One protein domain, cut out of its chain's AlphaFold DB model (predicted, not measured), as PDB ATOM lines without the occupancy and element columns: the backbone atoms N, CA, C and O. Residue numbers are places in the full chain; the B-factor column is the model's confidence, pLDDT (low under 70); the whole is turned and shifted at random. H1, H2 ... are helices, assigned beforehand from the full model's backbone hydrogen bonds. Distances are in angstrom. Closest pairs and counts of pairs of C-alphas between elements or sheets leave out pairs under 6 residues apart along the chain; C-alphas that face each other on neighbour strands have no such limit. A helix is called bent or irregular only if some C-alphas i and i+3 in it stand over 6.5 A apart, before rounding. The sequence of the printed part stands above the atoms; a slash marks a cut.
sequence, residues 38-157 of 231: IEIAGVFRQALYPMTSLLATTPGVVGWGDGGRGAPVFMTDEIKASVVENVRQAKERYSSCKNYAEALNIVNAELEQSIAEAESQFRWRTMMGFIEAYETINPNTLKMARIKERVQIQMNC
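AT A GLANCE: This is residues 38 to 157 of the 231 residues of an uncharacterized protein of Candidatus Hydrogenedentes bacterium (UniProt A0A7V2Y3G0). Four helices, H1 to H4, stand side by side in an up-and-down bundle, each running against the one before it, and a fifth, H5, packs on the outer side of H4. At one end of the bundle the long link from H1 to H2 makes a loop, of which residues 63 to 68 stick out free of the rest. The printed part has 120 residues with five named helices, in the order H1 H2 H3 H4 H5, and no named strand; the class is all helix. It is compact, with a radius of gyration of the C-alphas of 15.2 A, in an elongated outline spanning 55 by 28 by 22 A.

HOW THE PARTS SIT: The longest helix, H3, residues 100 to 120, touches H4, residues 124 to 137, the closest C-alphas being those of Ala 118 and Met 127, 5.3 A apart; this hairpin has a shallow tilt of 14 degrees, opposite ways. H3 also touches H1, residues 38 to 56, at Ala 41 and Ala 103, whose C-alphas are the closest, 5.0 A apart; the two run the same way at a shallow tilt of 11 degrees. H1 is irregular, its C-alphas 47 and 50 being 7.4 A apart, with a kink of 68 degrees near residue 50. H2, residues 77 to 94, forms a hairpin with H1, the closest C-alphas being those of Ala 47 and Asn 86, 5.3 A apart. H2 and H3 are close but not clearly touching, with 1 pair of C-alphas within 8 A. H4 is the hub, touching four helices. It touches H2, with the C-alphas of Val 84 and Ala 133 closest at 5.2 A, and touches H1 with residues 126 to 130 alone, the C-alphas of Met 51 and Thr 126 being closest at 6.8 A. H5, residues 142 to 155, touches H4 in a hairpin at a shallow tilt of 25 degrees, the closest C-alphas being those of Trp 124 and Val 151, 5.8 A apart; H5 is apart from H1, H2 and H3. Every O i to N i+4 pair is within hydrogen-bond range in H2, H3, H4 and H5; in H1, 12 of 15 are.

IN THESE COORDINATES: H3 is 30.0 A from first to last C-alpha, beginning at C-alpha 100 (57.332, -34.961, 16.688). H2 is 25.9 A, H1 22.1 A, H4 20.2 A and H5 20.0 A. H1 begins at C-alpha 38 (55.396, -26.593, 20.966), and H5 ends at C-alpha 155 (24.523, -35.112, 8.454).

THE WHOLE: The C-alphas farthest apart are those of Asp 66 and Lys 98, 54.7 A. The printed part has no cut. The link from H1 to H2, 20 residues, is long; the other three are tight. The mean pLDDT of the printed part is 87.1, and residues 58 to 73 are under 70.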
ATOM      1  N   ILE A  38      56.362 -27.697  20.956       96.25
ATOM      2  CA  ILE A  38      55.396 -26.593  20.966       96.25
ATOM      3  C   ILE A  38      55.373 -25.864  19.620       96.25
ATOM      4  O   ILE A  38      54.292 -25.520  19.140       96.25
ATOM      5  N   GLU A  39      56.532 -25.648  18.995       96.00
ATOM      6  CA  GLU A  39      56.623 -25.013  17.675       96.00
ATOM      7  C   GLU A  39      56.008 -25.895  16.591       96.00
ATOM      8  O   GLU A  39      55.213 -25.407  15.786       96.00
ATOM      9  N   ILE A  40      56.293 -27.203  16.618       96.38
ATOM     10  CA  ILE A  40      55.682 -28.170  15.697       96.38
ATOM     11  C   ILE A  40      54.158 -28.167  15.874       96.38
ATOM     12  O   ILE A  40      53.424 -28.022  14.895       96.38
ATOM     13  N   ALA A  41      53.666 -28.250  17.116       97.06
ATOM     14  CA  ALA A  41      52.234 -28.161  17.406       97.06
ATOM     15  C   ALA A  41      51.632 -26.827  16.923       97.06
ATOM     16  O   ALA A  41      50.523 -26.800  16.396       97.06
ATOM     17  N   GLY A  42      52.378 -25.722  17.026       97.25
ATOM     18  CA  GLY A  42      51.994 -24.416  16.492       97.25
ATOM     19  C   GLY A  42      51.713 -24.430  14.986       97.25
ATOM     20  O   GLY A  42      50.733 -23.827  14.551       97.25
ATOM     21  N   VAL A  43      52.501 -25.168  14.199       97.19
ATOM     22  CA  VAL A  43      52.259 -25.320  12.752       97.19
ATOM     23  C   VAL A  43      50.958 -26.078  12.485       97.19
ATOM     24  O   VAL A  43      50.162 -25.655  11.646       97.19
ATOM     25  N   PHE A  44      50.685 -27.152  13.230       97.38
ATOM     26  CA  PHE A  44      49.403 -27.858  13.124       97.38
ATOM     27  C   PHE A  44      48.222 -26.965  13.514       97.38
ATOM     28  O   PHE A  44      47.207 -26.960  12.819       97.38
ATOM     29  N   ARG A  45      48.351 -26.146  14.566       97.06
ATOM     30  CA  ARG A  45      47.309 -25.177  14.948       97.06
ATOM     31  C   ARG A  45      47.031 -24.169  13.840       97.06
ATOM     32  O   ARG A  45      45.871 -23.865  13.583       97.06
ATOM     33  N   GLN A  46      48.069 -23.678  13.162       97.00
ATOM     34  CA  GLN A  46      47.901 -22.794  12.006       97.00
ATOM     35  C   GLN A  46      47.177 -23.500  10.855       97.00
ATOM     36  O   GLN A  46      46.272 -22.916  10.263       97.00
ATOM     37  N   ALA A  47      47.510 -24.765  10.582       96.25
ATOM     38  CA  ALA A  47      46.817 -25.563   9.571       96.25
ATOM     39  C   ALA A  47      45.330 -25.775   9.911       96.25
ATOM     40  O   ALA A  47      44.483 -25.715   9.022       96.25
ATOM     41  N   LEU A  48      45.006 -25.979  11.194       95.75
ATOM     42  CA  LEU A  48      43.646 -26.205  11.695       95.75
ATOM     43  C   LEU A  48      42.830 -24.918  11.896       95.75
ATOM     44  O   LEU A  48      41.606 -24.992  12.041       95.75
ATOM     45  N   TYR A  49      43.482 -23.751  11.884       95.06
ATOM     46  CA  TYR A  49      42.871 -22.454  12.179       95.06
ATOM     47  C   TYR A  49      41.577 -22.162  11.401       95.06
ATOM     48  O   TYR A  49      40.615 -21.694  12.015       95.06
ATOM     49  N   PRO A  50      41.469 -22.473  10.092       93.19
ATOM     50  CA  PRO A  50      40.225 -22.249   9.366       93.19
ATOM     51  C   PRO A  50      39.032 -22.966  10.010       93.19
ATOM     52  O   PRO A  50      37.975 -22.363  10.149       93.19
ATOM     53  N   MET A  51      39.196 -24.202  10.494       91.88
ATOM     54  CA  MET A  51      38.102 -24.950  11.128       91.88
ATOM     55  C   MET A  51      37.824 -24.495  12.560       91.88
ATOM     56  O   MET A  51      36.662 -24.391  12.952       91.88
ATOM     57  N   THR A  52      38.864 -24.205  13.346       91.38
ATOM     58  CA  THR A  52      38.687 -23.744  14.734       91.38
ATOM     59  C   THR A  52      38.053 -22.357  14.786       91.38
ATOM     60  O   THR A  52      37.216 -22.095  15.647       91.38
ATOM     61  N   SER A  53      38.340 -21.498  13.803       90.38
ATOM     62  CA  SER A  53      37.661 -20.207  13.659       90.38
ATOM     63  C   SER A  53      36.151 -20.364  13.441       90.38
ATOM     64  O   SER A  53      35.371 -19.585  13.990       90.38
ATOM     65  N   LEU A  54      35.713 -21.416  12.732       86.75
ATOM     66  CA  LEU A  54      34.292 -21.720  12.559       86.75
ATOM     67  C   LEU A  54      33.638 -22.133  13.879       86.75
ATOM     68  O   LEU A  54      32.509 -21.718  14.123       86.75
ATOM     69  N   LEU A  55      34.321 -22.893  14.740       84.62
ATOM     70  CA  LEU A  55      33.803 -23.236  16.073       84.62
ATOM     71  C   LEU A  55      33.647 -22.016  16.983       84.62
ATOM     72  O   LEU A  55      32.683 -21.945  17.740       84.62
ATOM     73  N   ALA A  56      34.573 -21.059  16.882       84.50
ATOM     74  CA  ALA A  56      34.556 -19.843  17.690       84.50
ATOM     75  C   ALA A  56      33.419 -18.882  17.307       84.50
ATOM     76  O   ALA A  56      33.028 -18.027  18.106       84.50
ATOM     77  N   THR A  57      32.869 -18.998  16.094       78.25
ATOM     78  CA  THR A  57      31.652 -18.256  15.751       78.25
ATOM     79  C   THR A  57      30.503 -18.737  16.628       78.25
ATOM     80  O   THR A  57      30.352 -19.935  16.868       78.25
ATOM     81  N   THR A  58      29.662 -17.817  17.110       63.66
ATOM     82  CA  THR A  58      28.427 -18.204  17.801       63.66
ATOM     83  C   THR A  58      27.685 -19.190  16.903       63.66
ATOM     84  O   THR A  58      27.560 -18.891  15.709       63.66
ATOM     85  N   PRO A  59      27.237 -20.356  17.416       58.75
ATOM     86  CA  PRO A  59      26.343 -21.222  16.666       58.75
ATOM     87  C   PRO A  59      25.245 -20.323  16.126       58.75
ATOM     88  O   PRO A  59      24.522 -19.700  16.909       58.75
ATOM     89  N   GLY A  60      25.201 -20.154  14.802       51.44
ATOM     90  CA  GLY A  60      24.073 -19.489  14.179       51.44
ATOM     91  C   GLY A  60      22.874 -20.235  14.720       51.44
ATOM     92  O   GLY A  60      22.818 -21.456  14.570       51.44
ATOM     93  N   VAL A  61      22.025 -19.547  15.483       43.69
ATOM     94  CA  VAL A  61      20.830 -20.152  16.054       43.69
ATOM     95  C   VAL A  61      20.143 -20.799  14.867       43.69
ATOM     96  O   VAL A  61      19.664 -20.096  13.980       43.69
ATOM     97  N   VAL A  62      20.132 -22.132  14.812       44.44
ATOM     98  CA  VAL A  62      19.338 -22.890  13.839       44.44
ATOM     99  C   VAL A  62      17.877 -22.807  14.302       44.44
ATOM    100  O   VAL A  62      17.184 -23.792  14.507       44.44
ATOM    101  N   GLY A  63      17.438 -21.587  14.598       37.34
ATOM    102  CA  GLY A  63      16.071 -21.190  14.807       37.34
ATOM    103  C   GLY A  63      15.627 -20.676  13.461       37.34
ATOM    104  O   GLY A  63      15.947 -19.557  13.068       37.34
ATOM    105  N   TRP A  64      14.911 -21.521  12.738       45.56
ATOM    106  CA  TRP A  64      14.120 -21.077  11.607       45.56
ATOM    107  C   TRP A  64      12.967 -20.242  12.166       45.56
ATOM    108  O   TRP A  64      11.891 -20.749  12.468       45.56
ATOM    109  N   GLY A  65      13.258 -18.966  12.400       37.22
ATOM    110  CA  GLY A  65      12.381 -18.021  13.062       37.22
ATOM    111  C   GLY A  65      13.019 -16.640  13.067       37.22
ATOM    112  O   GLY A  65      13.752 -16.297  13.986       37.22
ATOM    113  N   ASP A  66      12.655 -15.872  12.047       32.22
ATOM    114  CA  ASP A  66      12.795 -14.423  11.920       32.22
ATOM    115  C   ASP A  66      14.079 -13.868  11.276       32.22
ATOM    116  O   ASP A  66      15.211 -14.275  11.532       32.22
ATOM    117  N   GLY A  67      13.856 -12.947  10.342       34.06
ATOM    118  CA  GLY A  67      14.841 -12.453   9.397       34.06
ATOM    119  C   GLY A  67      15.933 -11.609  10.044       34.06
ATOM    120  O   GLY A  67      15.673 -10.662  10.777       34.06
ATOM    121  N   GLY A  68      17.173 -11.885   9.642       36.12
ATOM    122  CA  GLY A  68      18.270 -10.929   9.724       36.12
ATOM    123  C   GLY A  68      19.253 -11.168  10.864       36.12
ATOM    124  O   GLY A  68      19.052 -10.688  11.974       36.12
ATOM    125  N   ARG A  69      20.384 -11.808  10.530       34.91
ATOM    126  CA  ARG A  69      21.765 -11.394  10.870       34.91
ATOM    127  C   ARG A  69      22.756 -12.465  10.394       34.91
ATOM    128  O   ARG A  69      22.925 -13.473  11.061       34.91
ATOM    129  N   GLY A  70      23.423 -12.192   9.267       37.72
ATOM    130  CA  GLY A  70      24.573 -12.945   8.745       37.72
ATOM    131  C   GLY A  70      24.232 -14.330   8.189       37.72
ATOM    132  O   GLY A  70      23.607 -15.142   8.859       37.72
ATOM    133  N   ALA A  71      24.663 -14.632   6.962       41.47
ATOM    134  CA  ALA A  71      24.712 -16.025   6.526       41.47
ATOM    135  C   ALA A  71      25.614 -16.789   7.514       41.47
ATOM    136  O   ALA A  71      26.723 -16.309   7.782       41.47
ATOM    137  N   PRO A  72      25.174 -17.918   8.095       53.97
ATOM    138  CA  PRO A  72      26.042 -18.684   8.972       53.97
ATOM    139  C   PRO A  72      27.281 -19.098   8.175       53.97
ATOM    140  O   PRO A  72      27.172 -19.544   7.032       53.97
ATOM    141  N   VAL A  73      28.471 -18.915   8.744       60.75
ATOM    142  CA  VAL A  73      29.690 -19.412   8.106       60.75
ATOM    143  C   VAL A  73      29.704 -20.924   8.310       60.75
ATOM    144  O   VAL A  73      29.892 -21.413   9.425       60.75
ATOM    145  N   PHE A  74      29.423 -21.663   7.242       72.31
ATOM    146  CA  PHE A  74      29.382 -23.121   7.260       72.31
ATOM    147  C   PHE A  74      30.721 -23.714   6.821       72.31
ATOM    148  O   PHE A  74      31.445 -23.126   6.021       72.31
ATOM    149  N   MET A  75      31.022 -24.916   7.316       82.31
ATOM    150  CA  MET A  75      32.108 -25.731   6.776       82.31
ATOM    151  C   MET A  75      31.766 -26.132   5.336       82.31
ATOM    152  O   MET A  75      30.748 -26.798   5.118       82.31
ATOM    153  N   THR A  76      32.608 -25.735   4.381       87.44
ATOM    154  CA  THR A  76      32.528 -26.171   2.981       87.44
ATOM    155  C   THR A  76      33.527 -27.293   2.713       87.44
ATOM    156  O   THR A  76      34.504 -27.457   3.454       87.44
ATOM    157  N   ASP A  77      33.296 -28.069   1.654       87.44
ATOM    158  CA  ASP A  77      34.200 -29.158   1.278       87.44
ATOM    159  C   ASP A  77      35.580 -28.632   0.855       87.44
ATOM    160  O   ASP A  77      36.588 -29.287   1.111       87.44
ATOM    161  N   GLU A  78      35.656 -27.417   0.302       90.06
ATOM    162  CA  GLU A  78      36.918 -26.765  -0.064       90.06
ATOM    163  C   GLU A  78      37.747 -26.393   1.169       90.06
ATOM    164  O   GLU A  78      38.952 -26.653   1.198       90.06
ATOM    165  N   ILE A  79      37.117 -25.821   2.206       90.94
ATOM    166  CA  ILE A  79      37.797 -25.501   3.473       90.94
ATOM    167  C   ILE A  79      38.310 -26.789   4.113       90.94
ATOM    168  O   ILE A  79      39.468 -26.857   4.525       90.94
ATOM    169  N   LYS A  80      37.467 -27.824   4.151       92.56
ATOM    170  CA  LYS A  80      37.824 -29.134   4.698       92.56
ATOM    171  C   LYS A  80      39.025 -29.738   3.966       92.56
ATOM    172  O   LYS A  80      40.016 -30.082   4.606       92.56
ATOM    173  N   ALA A  81      38.968 -29.807   2.635       93.56
ATOM    174  CA  ALA A  81      40.044 -30.349   1.809       93.56
ATOM    175  C   ALA A  81      41.351 -29.560   1.983       93.56
ATOM    176  O   ALA A  81      42.413 -30.161   2.143       93.56
ATOM    177  N   SER A  82      41.277 -28.224   2.018       94.94
ATOM    178  CA  SER A  82      42.446 -27.372   2.248       94.94
ATOM    179  C   SER A  82      43.087 -27.627   3.612       94.94
ATOM    180  O   SER A  82      44.311 -27.704   3.705       94.94
ATOM    181  N   VAL A  83      42.291 -27.789   4.670       94.75
ATOM    182  CA  VAL A  83      42.818 -28.027   6.020       94.75
ATOM    183  C   VAL A  83      43.449 -29.411   6.136       94.75
ATOM    184  O   VAL A  83      44.553 -29.526   6.668       94.75
ATOM    185  N   VAL A  84      42.797 -30.448   5.608       95.50
ATOM    186  CA  VAL A  84      43.349 -31.815   5.575       95.50
ATOM    187  C   VAL A  84      44.692 -31.837   4.844       95.50
ATOM    188  O   VAL A  84      45.659 -32.419   5.335       95.50
ATOM    189  N   GLU A  85      44.784 -31.138   3.714       96.38
ATOM    190  CA  GLU A  85      46.018 -31.018   2.944       96.38
ATOM    191  C   GLU A  85      47.120 -30.268   3.713       96.38
ATOM    192  O   GLU A  85      48.254 -30.744   3.786       96.38
ATOM    193  N   ASN A  86      46.795 -29.154   4.374       96.19
ATOM    194  CA  ASN A  86      47.753 -28.415   5.204       96.19
ATOM    195  C   ASN A  86      48.277 -29.266   6.376       96.19
ATOM    196  O   ASN A  86      49.467 -29.234   6.695       96.19
ATOM    197  N   VAL A  87      47.406 -30.062   7.007       97.06
ATOM    198  CA  VAL A  87      47.784 -31.000   8.079       97.06
ATOM    199  C   VAL A  87      48.691 -32.109   7.541       97.06
ATOM    200  O   VAL A  87      49.687 -32.448   8.183       97.06
ATOM    201  N   ARG A  88      48.399 -32.647   6.349       97.06
ATOM    202  CA  ARG A  88      49.248 -33.645   5.682       97.06
ATOM    203  C   ARG A  88      50.648 -33.095   5.402       97.06
ATOM    204  O   ARG A  88      51.631 -33.748   5.743       97.06
ATOM    205  N   GLN A  89      50.741 -31.881   4.862       97.00
ATOM    206  CA  GLN A  89      52.023 -31.216   4.602       97.00
ATOM    207  C   GLN A  89      52.813 -30.959   5.893       97.00
ATOM    208  O   GLN A  89      54.022 -31.199   5.939       97.00
ATOM    209  N   ALA A  90      52.143 -30.525   6.969       96.38
ATOM    210  CA  ALA A  90      52.775 -30.350   8.277       96.38
ATOM    211  C   ALA A  90      53.325 -31.679   8.827       96.38
ATOM    212  O   ALA A  90      54.460 -31.733   9.303       96.38
ATOM    213  N   LYS A  91      52.556 -32.767   8.697       96.00
ATOM    214  CA  LYS A  91      52.990 -34.120   9.065       96.00
ATOM    215  C   LYS A  91      54.227 -34.554   8.286       96.00
ATOM    216  O   LYS A  91      55.192 -34.992   8.901       96.00
ATOM    217  N   GLU A  92      54.236 -34.407   6.966       96.19
ATOM    218  CA  GLU A  92      55.385 -34.785   6.134       96.19
ATOM    219  C   GLU A  92      56.643 -34.007   6.524       96.19
ATOM    220  O   GLU A  92      57.693 -34.613   6.741       96.19
ATOM    221  N   ARG A  93      56.509 -32.690   6.725       96.00
ATOM    222  CA  ARG A  93      57.617 -31.798   7.082       96.00
ATOM    223  C   ARG A  93      58.289 -32.140   8.413       96.00
ATOM    224  O   ARG A  93      59.506 -32.040   8.502       96.00
ATOM    225  N   TYR A  94      57.517 -32.500   9.440       95.56
ATOM    226  CA  TYR A  94      58.038 -32.696  10.800       95.56
ATOM    227  C   TYR A  94      58.127 -34.163  11.233       95.56
ATOM    228  O   TYR A  94      58.595 -34.438  12.334       95.56
ATOM    229  N   SER A  95      57.731 -35.110  10.376       94.75
ATOM    230  CA  SER A  95      57.722 -36.549  10.688       94.75
ATOM    231  C   SER A  95      59.079 -37.118  11.123       94.75
ATOM    232  O   SER A  95      59.112 -38.079  11.889       94.75
ATOM    233  N   SER A  96      60.190 -36.533  10.666       95.31
ATOM    234  CA  SER A  96      61.552 -36.957  11.013       95.31
ATOM    235  C   SER A  96      62.125 -36.267  12.255       95.31
ATOM    236  O   SER A  96      63.228 -36.607  12.678       95.31
ATOM    237  N   CYS A  97      61.426 -35.287  12.835       93.62
ATOM    238  CA  CYS A  97      61.918 -34.541  13.990       93.62
ATOM    239  C   CYS A  97      61.790 -35.363  15.277       93.62
ATOM    240  O   CYS A  97      60.779 -36.025  15.517       93.62
ATOM    241  N   LYS A  98      62.777 -35.252  16.170       95.12
ATOM    242  CA  LYS A  98      62.798 -35.984  17.446       95.12
ATOM    243  C   LYS A  98      61.591 -35.673  18.340       95.12
ATOM    244  O   LYS A  98      61.020 -36.576  18.946       95.12
ATOM    245  N   ASN A  99      61.170 -34.408  18.377       95.69
ATOM    246  CA  ASN A  99      60.068 -33.925  19.218       95.69
ATOM    247  C   ASN A  99      58.672 -34.128  18.590       95.69
ATOM    248  O   ASN A  99      57.666 -33.686  19.147       95.69
ATOM    249  N   TYR A 100      58.583 -34.790  17.431       95.31
ATOM    250  CA  TYR A 100      57.332 -34.961  16.688       95.31
ATOM    251  C   TYR A 100      56.264 -35.734  17.472       95.31
ATOM    252  O   TYR A 100      55.105 -35.331  17.500       95.31
ATOM    253  N   ALA A 101      56.649 -36.819  18.151       96.06
ATOM    254  CA  ALA A 101      55.707 -37.640  18.913       96.06
ATOM    255  C   ALA A 101      55.048 -36.857  20.063       96.06
ATOM    256  O   ALA A 101      53.849 -36.991  20.305       96.06
ATOM    257  N   GLU A 102      55.816 -36.005  20.747       96.94
ATOM    258  CA  GLU A 102      55.295 -35.134  21.800       96.94
ATOM    259  C   GLU A 102      54.355 -34.066  21.225       96.94
ATOM    260  O   GLU A 102      53.256 -33.872  21.744       96.94
ATOM    261  N   ALA A 103      54.731 -33.446  20.101       97.00
ATOM    262  CA  ALA A 103      53.879 -32.488  19.401       97.00
ATOM    263  C   ALA A 103      52.539 -33.109  18.973       97.00
ATOM    264  O   ALA A 103      51.488 -32.494  19.153       97.00
ATOM    265  N   LEU A 104      52.553 -34.345  18.460       96.31
ATOM    266  CA  LEU A 104      51.330 -35.053  18.089       96.31
ATOM    267  C   LEU A 104      50.416 -35.321  19.281       96.31
ATOM    268  O   LEU A 104      49.204 -35.215  19.132       96.31
ATOM    269  N   ASN A 105      50.956 -35.641  20.459       97.12
ATOM    270  CA  ASN A 105      50.126 -35.840  21.649       97.12
ATOM    271  C   ASN A 105      49.359 -34.563  22.019       97.12
ATOM    272  O   ASN A 105      48.173 -34.636  22.340       97.12
ATOM    273  N   ILE A 106      50.013 -33.401  21.911       97.50
ATOM    274  CA  ILE A 106      49.388 -32.090  22.134       97.50
ATOM    275  C   ILE A 106      48.280 -31.852  21.099       97.50
ATOM    276  O   ILE A 106      47.136 -31.587  21.464       97.50
ATOM    277  N   VAL A 107      48.593 -32.007  19.810       97.56
ATOM    278  CA  VAL A 107      47.645 -31.759  18.708       97.56
ATOM    279  C   VAL A 107      46.458 -32.726  18.751       97.56
ATOM    280  O   VAL A 107      45.321 -32.321  18.524       97.56
ATOM    281  N   ASN A 108      46.688 -33.998  19.085       97.25
ATOM    282  CA  ASN A 108      45.631 -34.996  19.218       97.25
ATOM    283  C   ASN A 108      44.651 -34.626  20.337       97.25
ATOM    284  O   ASN A 108      43.444 -34.731  20.134       97.25
ATOM    285  N   ALA A 109      45.147 -34.164  21.489       97.38
ATOM    286  CA  ALA A 109      44.291 -33.713  22.583       97.38
ATOM    287  C   ALA A 109      43.441 -32.494  22.178       97.38
ATOM    288  O   ALA A 109      42.241 -32.459  22.451       97.38
ATOM    289  N   GLU A 110      44.032 -31.532  21.465       97.06
ATOM    290  CA  GLU A 110      43.328 -30.346  20.954       97.06
ATOM    291  C   GLU A 110      42.260 -30.700  19.906       97.06
ATOM    292  O   GLU A 110      41.155 -30.150  19.924       97.06
ATOM    293  N   LEU A 111      42.556 -31.644  19.007       97.06
ATOM    294  CA  LEU A 111      41.590 -32.150  18.031       97.06
ATOM    295  C   LEU A 111      40.428 -32.869  18.714       97.06
ATOM    296  O   LEU A 111      39.276 -32.624  18.367       97.06
ATOM    297  N   GLU A 112      40.700 -33.721  19.703       96.81
ATOM    298  CA  GLU A 112      39.643 -34.395  20.461       96.81
ATOM    299  C   GLU A 112      38.753 -33.400  21.214       96.81
ATOM    300  O   GLU A 112      37.529 -33.546  21.204       96.81
ATOM    301  N   GLN A 113      39.343 -32.355  21.800       96.94
ATOM    302  CA  GLN A 113      38.591 -31.263  22.414       96.94
ATOM    303  C   GLN A 113      37.724 -30.525  21.383       96.94
ATOM    304  O   GLN A 113      36.546 -30.287  21.637       96.94
ATOM    305  N   SER A 114      38.275 -30.221  20.205       96.06
ATOM    306  CA  SER A 114      37.547 -29.544  19.122       96.06
ATOM    307  C   SER A 114      36.393 -30.398  18.581       96.06
ATOM    308  O   SER A 114      35.328 -29.873  18.261       96.06
ATOM    309  N   ILE A 115      36.565 -31.723  18.511       96.38
ATOM    310  CA  ILE A 115      35.507 -32.675  18.139       96.38
ATOM    311  C   ILE A 115      34.380 -32.655  19.177       96.38
ATOM    312  O   ILE A 115      33.213 -32.561  18.799       96.38
ATOM    313  N   ALA A 116      34.715 -32.708  20.470       95.50
ATOM    314  CA  ALA A 116      33.728 -32.648  21.548       95.50
ATOM    315  C   ALA A 116      32.980 -31.301  21.571       95.50
ATOM    316  O   ALA A 116      31.766 -31.258  21.775       95.50
ATOM    317  N   GLU A 117      33.680 -30.198  21.309       93.75
ATOM    318  CA  GLU A 117      33.067 -28.877  21.186       93.75
ATOM    319  C   GLU A 117      32.126 -28.807  19.974       93.75
ATOM    320  O   GLU A 117      30.980 -28.375  20.112       93.75
ATOM    321  N   ALA A 118      32.554 -29.307  18.810       91.50
ATOM    322  CA  ALA A 118      31.719 -29.381  17.613       91.50
ATOM    323  C   ALA A 118      30.442 -30.210  17.842       91.50
ATOM    324  O   ALA A 118      29.366 -29.806  17.395       91.50
ATOM    325  N   GLU A 119      30.550 -31.332  18.562       89.88
ATOM    326  CA  GLU A 119      29.416 -32.169  18.970       89.88
ATOM    327  C   GLU A 119      28.458 -31.399  19.888       89.88
ATOM    328  O   GLU A 119      27.254 -31.381  19.640       89.88
ATOM    329  N   SER A 120      28.984 -30.688  20.893       88.31
ATOM    330  CA  SER A 120      28.172 -29.888  21.823       88.31
ATOM    331  C   SER A 120      27.394 -28.756  21.136       88.31
ATOM    332  O   SER A 120      26.324 -28.361  21.596       88.31
ATOM    333  N   GLN A 121      27.917 -28.260  20.011       85.19
ATOM    334  CA  GLN A 121      27.297 -27.226  19.184       85.19
ATOM    335  C   GLN A 121      26.457 -27.792  18.023       85.19
ATOM    336  O   GLN A 121      25.971 -27.013  17.202       85.19
ATOM    337  N   PHE A 122      26.306 -29.118  17.904       85.69
ATOM    338  CA  PHE A 122      25.631 -29.789  16.781       85.69
ATOM    339  C   PHE A 122      26.202 -29.421  15.392       85.69
ATOM    340  O   PHE A 122      25.504 -29.461  14.376       85.69
ATOM    341  N   ARG A 123      27.493 -29.067  15.311       87.06
ATOM    342  CA  ARG A 123      28.179 -28.685  14.063       87.06
ATOM    343  C   ARG A 123      28.766 -29.907  13.357       87.06
ATOM    344  O   ARG A 123      29.980 -30.036  13.203       87.06
ATOM    345  N   TRP A 124      27.899 -30.797  12.882       89.81
ATOM    346  CA  TRP A 124      28.286 -32.103  12.329       89.81
ATOM    347  C   TRP A 124      29.285 -32.035  11.165       89.81
ATOM    348  O   TRP A 124      30.246 -32.797  11.135       89.81
ATOM    349  N   ARG A 125      29.130 -31.075  10.242       90.50
ATOM    350  CA  ARG A 125      30.081 -30.889   9.125       90.50
ATOM    351  C   ARG A 125      31.474 -30.482   9.605       90.50
ATOM    352  O   ARG A 125      32.476 -30.988   9.111       90.50
ATOM    353  N   THR A 126      31.535 -29.586  10.586       91.94
ATOM    354  CA  THR A 126      32.797 -29.160  11.197       91.94
ATOM    355  C   THR A 126      33.447 -30.308  11.966       91.94
ATOM    356  O   THR A 126      34.646 -30.534  11.837       91.94
ATOM    357  N   MET A 127      32.642 -31.083  12.697       94.06
ATOM    358  CA  MET A 127      33.085 -32.291  13.390       94.06
ATOM    359  C   MET A 127      33.695 -33.313  12.419       94.06
ATOM    360  O   MET A 127      34.772 -33.834  12.695       94.06
ATOM    361  N   MET A 128      33.070 -33.546  11.256       94.44
ATOM    362  CA  MET A 128      33.619 -34.411  10.201       94.44
ATOM    363  C   MET A 128      34.996 -33.930   9.723       94.44
ATOM    364  O   MET A 128      35.913 -34.736   9.593       94.44
ATOM    365  N   GLY A 129      35.176 -32.619   9.529       94.62
ATOM    366  CA  GLY A 129      36.474 -32.049   9.156       94.62
ATOM    367  C   GLY A 129      37.571 -32.301  10.197       94.62
ATOM    368  O   GLY A 129      38.679 -32.697   9.838       94.62
ATOM    369  N   PHE A 130      37.266 -32.158  11.492       96.94
ATOM    370  CA  PHE A 130      38.221 -32.505  12.554       96.94
ATOM    371  C   PHE A 130      38.535 -34.000  12.614       96.94
ATOM    372  O   PHE A 130      39.684 -34.362  12.863       96.94
ATOM    373  N   ILE A 131      37.552 -34.867  12.357       96.69
ATOM    374  CA  ILE A 131      37.766 -36.319  12.284       96.69
ATOM    375  C   ILE A 131      38.707 -36.664  11.125       96.69
ATOM    376  O   ILE A 131      39.670 -37.397  11.332       96.69
ATOM    377  N   GLU A 132      38.493 -36.107   9.930       96.44
ATOM    378  CA  GLU A 132      39.369 -36.334   8.769       96.44
ATOM    379  C   GLU A 132      40.798 -35.804   9.012       96.44
ATOM    380  O   GLU A 132      41.784 -36.475   8.687       96.44
ATOM    381  N   ALA A 133      40.934 -34.638   9.652       96.69
ATOM    382  CA  ALA A 133      42.235 -34.106  10.055       96.69
ATOM    383  C   ALA A 133      42.936 -35.017  11.083       96.69
ATOM    384  O   ALA A 133      44.133 -35.285  10.957       96.69
ATOM    385  N   TYR A 134      42.198 -35.556  12.057       97.38
ATOM    386  CA  TYR A 134      42.728 -36.525  13.018       97.38
ATOM    387  C   TYR A 134      43.166 -37.826  12.333       97.38
ATOM    388  O   TYR A 134      44.256 -38.325  12.610       97.38
ATOM    389  N   GLU A 135      42.353 -38.370  11.423       96.44
ATOM    390  CA  GLU A 135      42.665 -39.590  10.662       96.44
ATOM    391  C   GLU A 135      43.910 -39.415   9.778       96.44
ATOM    392  O   GLU A 135      44.672 -40.363   9.585       96.44
ATOM    393  N   THR A 136      44.168 -38.194   9.299       96.31
ATOM    394  CA  THR A 136      45.390 -37.857   8.551       96.31
ATOM    395  C   THR A 136      46.643 -38.015   9.417       96.31
ATOM    396  O   THR A 136      47.684 -38.485   8.943       96.31
ATOM    397  N   ILE A 137      46.553 -37.673  10.705       95.44
ATOM    398  CA  ILE A 137      47.644 -37.833  11.669       95.44
ATOM    399  C   ILE A 137      47.743 -39.300  12.112       95.44
ATOM    400  O   ILE A 137      48.802 -39.910  11.921       95.44
ATOM    401  N   ASN A 138      46.641 -39.871  12.614       94.38
ATOM    402  CA  ASN A 138      46.547 -41.218  13.187       94.38
ATOM    403  C   ASN A 138      45.536 -42.085  12.409       94.38
ATOM    404  O   ASN A 138      44.363 -42.190  12.800       94.38
ATOM    405  N   PRO A 139      45.965 -42.732  11.312       93.12
ATOM    406  CA  PRO A 139      45.068 -43.540  10.498       93.12
ATOM    407  C   PRO A 139      44.567 -44.777  11.260       93.12
ATOM    408  O   PRO A 139      45.243 -45.302  12.145       93.12
ATOM    409  N   ASN A 140      43.396 -45.283  10.864       91.44
ATOM    410  CA  ASN A 140      42.807 -46.549  11.334       91.44
ATOM    411  C   ASN A 140      42.421 -46.599  12.826       91.44
ATOM    412  O   ASN A 140      42.353 -47.671  13.430       91.44
ATOM    413  N   THR A 141      42.111 -45.452  13.427       95.06
ATOM    414  CA  THR A 141      41.638 -45.408  14.814       95.06
ATOM    415  C   THR A 141      40.158 -45.811  14.904       95.06
ATOM    416  O   THR A 141      39.278 -45.074  14.461       95.06
ATOM    417  N   LEU A 142      39.851 -46.942  15.556       95.25
ATOM    418  CA  LEU A 142      38.468 -47.431  15.735       95.25
ATOM    419  C   LEU A 142      37.545 -46.424  16.442       95.25
ATOM    420  O   LEU A 142      36.356 -46.351  16.129       95.25
ATOM    421  N   LYS A 143      38.084 -45.648  17.395       94.69
ATOM    422  CA  LYS A 143      37.350 -44.571  18.084       94.69
ATOM    423  C   LYS A 143      36.798 -43.569  17.068       94.69
ATOM    424  O   LYS A 143      35.602 -43.294  17.091       94.69
ATOM    425  N   MET A 144      37.641 -43.087  16.156       95.25
ATOM    426  CA  MET A 144      37.248 -42.094  15.155       95.25
ATOM    427  C   MET A 144      36.317 -42.674  14.098       95.25
ATOM    428  O   MET A 144      35.329 -42.027  13.778       95.25
ATOM    429  N   ALA A 145      36.524 -43.920  13.663       95.81
ATOM    430  CA  ALA A 145      35.614 -44.583  12.727       95.81
ATOM    431  C   ALA A 145      34.163 -44.653  13.252       95.81
ATOM    432  O   ALA A 145      33.222 -44.337  12.528       95.81
ATOM    433  N   ARG A 146      33.977 -44.987  14.539       95.81
ATOM    434  CA  ARG A 146      32.644 -45.023  15.179       95.81
ATOM    435  C   ARG A 146      32.002 -43.641  15.283       95.81
ATOM    436  O   ARG A 146      30.795 -43.499  15.110       95.81
ATOM    437  N   ILE A 147      32.801 -42.624  15.606       95.06
ATOM    438  CA  ILE A 147      32.316 -41.242  15.677       95.06
ATOM    439  C   ILE A 147      31.937 -40.761  14.269       95.06
ATOM    440  O   ILE A 147      30.863 -40.200  14.091       95.06
ATOM    441  N   LYS A 148      32.762 -41.055  13.261       95.56
ATOM    442  CA  LYS A 148      32.534 -40.720  11.851       95.56
ATOM    443  C   LYS A 148      31.209 -41.267  11.332       95.56
ATOM    444  O   LYS A 148      30.439 -40.524  10.733       95.56
ATOM    445  N   GLU A 149      30.916 -42.536  11.610       95.12
ATOM    446  CA  GLU A 149      29.646 -43.172  11.245       95.12
ATOM    447  C   GLU A 149      28.447 -42.438  11.863       95.12
ATOM    448  O   GLU A 149      27.492 -42.094  11.166       95.12
ATOM    449  N   ARG A 150      28.529 -42.101  13.157       92.19
ATOM    450  CA  ARG A 150      27.486 -41.326  13.841       92.19
ATOM    451  C   ARG A 150      27.295 -39.946  13.218       92.19
ATOM    452  O   ARG A 150      26.162 -39.534  12.991       92.19
ATOM    453  N   VAL A 151      28.387 -39.236  12.938       92.50
ATOM    454  CA  VAL A 151      28.339 -37.909  12.310       92.50
ATOM    455  C   VAL A 151      27.712 -37.996  10.921       92.50
ATOM    456  O   VAL A 151      26.879 -37.160  10.585       92.50
ATOM    457  N   GLN A 152      28.032 -39.033  10.144       92.69
ATOM    458  CA  GLN A 152      27.436 -39.251   8.827       92.69
ATOM    459  C   GLN A 152      25.918 -39.451   8.907       92.69
ATOM    460  O   GLN A 152      25.185 -38.894   8.091       92.69
ATOM    461  N   ILE A 153      25.440 -40.200   9.905       91.12
ATOM    462  CA  ILE A 153      24.004 -40.365  10.159       91.12
ATOM    463  C   ILE A 153      23.360 -39.009  10.477       91.12
ATOM    464  O   ILE A 153      22.341 -38.663   9.888       91.12
ATOM    465  N   GLN A 154      23.976 -38.200  11.343       89.38
ATOM    466  CA  GLN A 154      23.443 -36.879  11.701       89.38
ATOM    467  C   GLN A 154      23.458 -35.883  10.536       89.38
ATOM    468  O   GLN A 154      22.541 -35.078  10.402       89.38
ATOM    469  N   MET A 155      24.463 -35.944   9.661       87.50
ATOM    470  CA  MET A 155      24.523 -35.112   8.454       87.50
ATOM    471  C   MET A 155      23.404 -35.424   7.453       87.50
ATOM    472  O   MET A 155      23.049 -34.559   6.658       87.50
ATOM    473  N   ASN A 156      22.844 -36.635   7.506       89.44
ATOM    474  CA  ASN A 156      21.709 -37.055   6.688       89.44
ATOM    475  C   ASN A 156      20.353 -36.776   7.364       89.44
ATOM    476  O   ASN A 156      19.313 -37.134   6.808       89.44
ATOM    477  N   CYS A 157      20.339 -36.179   8.562       88.44
ATOM    478  CA  CYS A 157      19.103 -35.818   9.247       88.44
ATOM    479  C   CYS A 157      18.356 -34.745   8.433       88.44
ATOM    480  O   CYS A 157      18.940 -33.696   8.149       88.44
TER     481      CYS A 157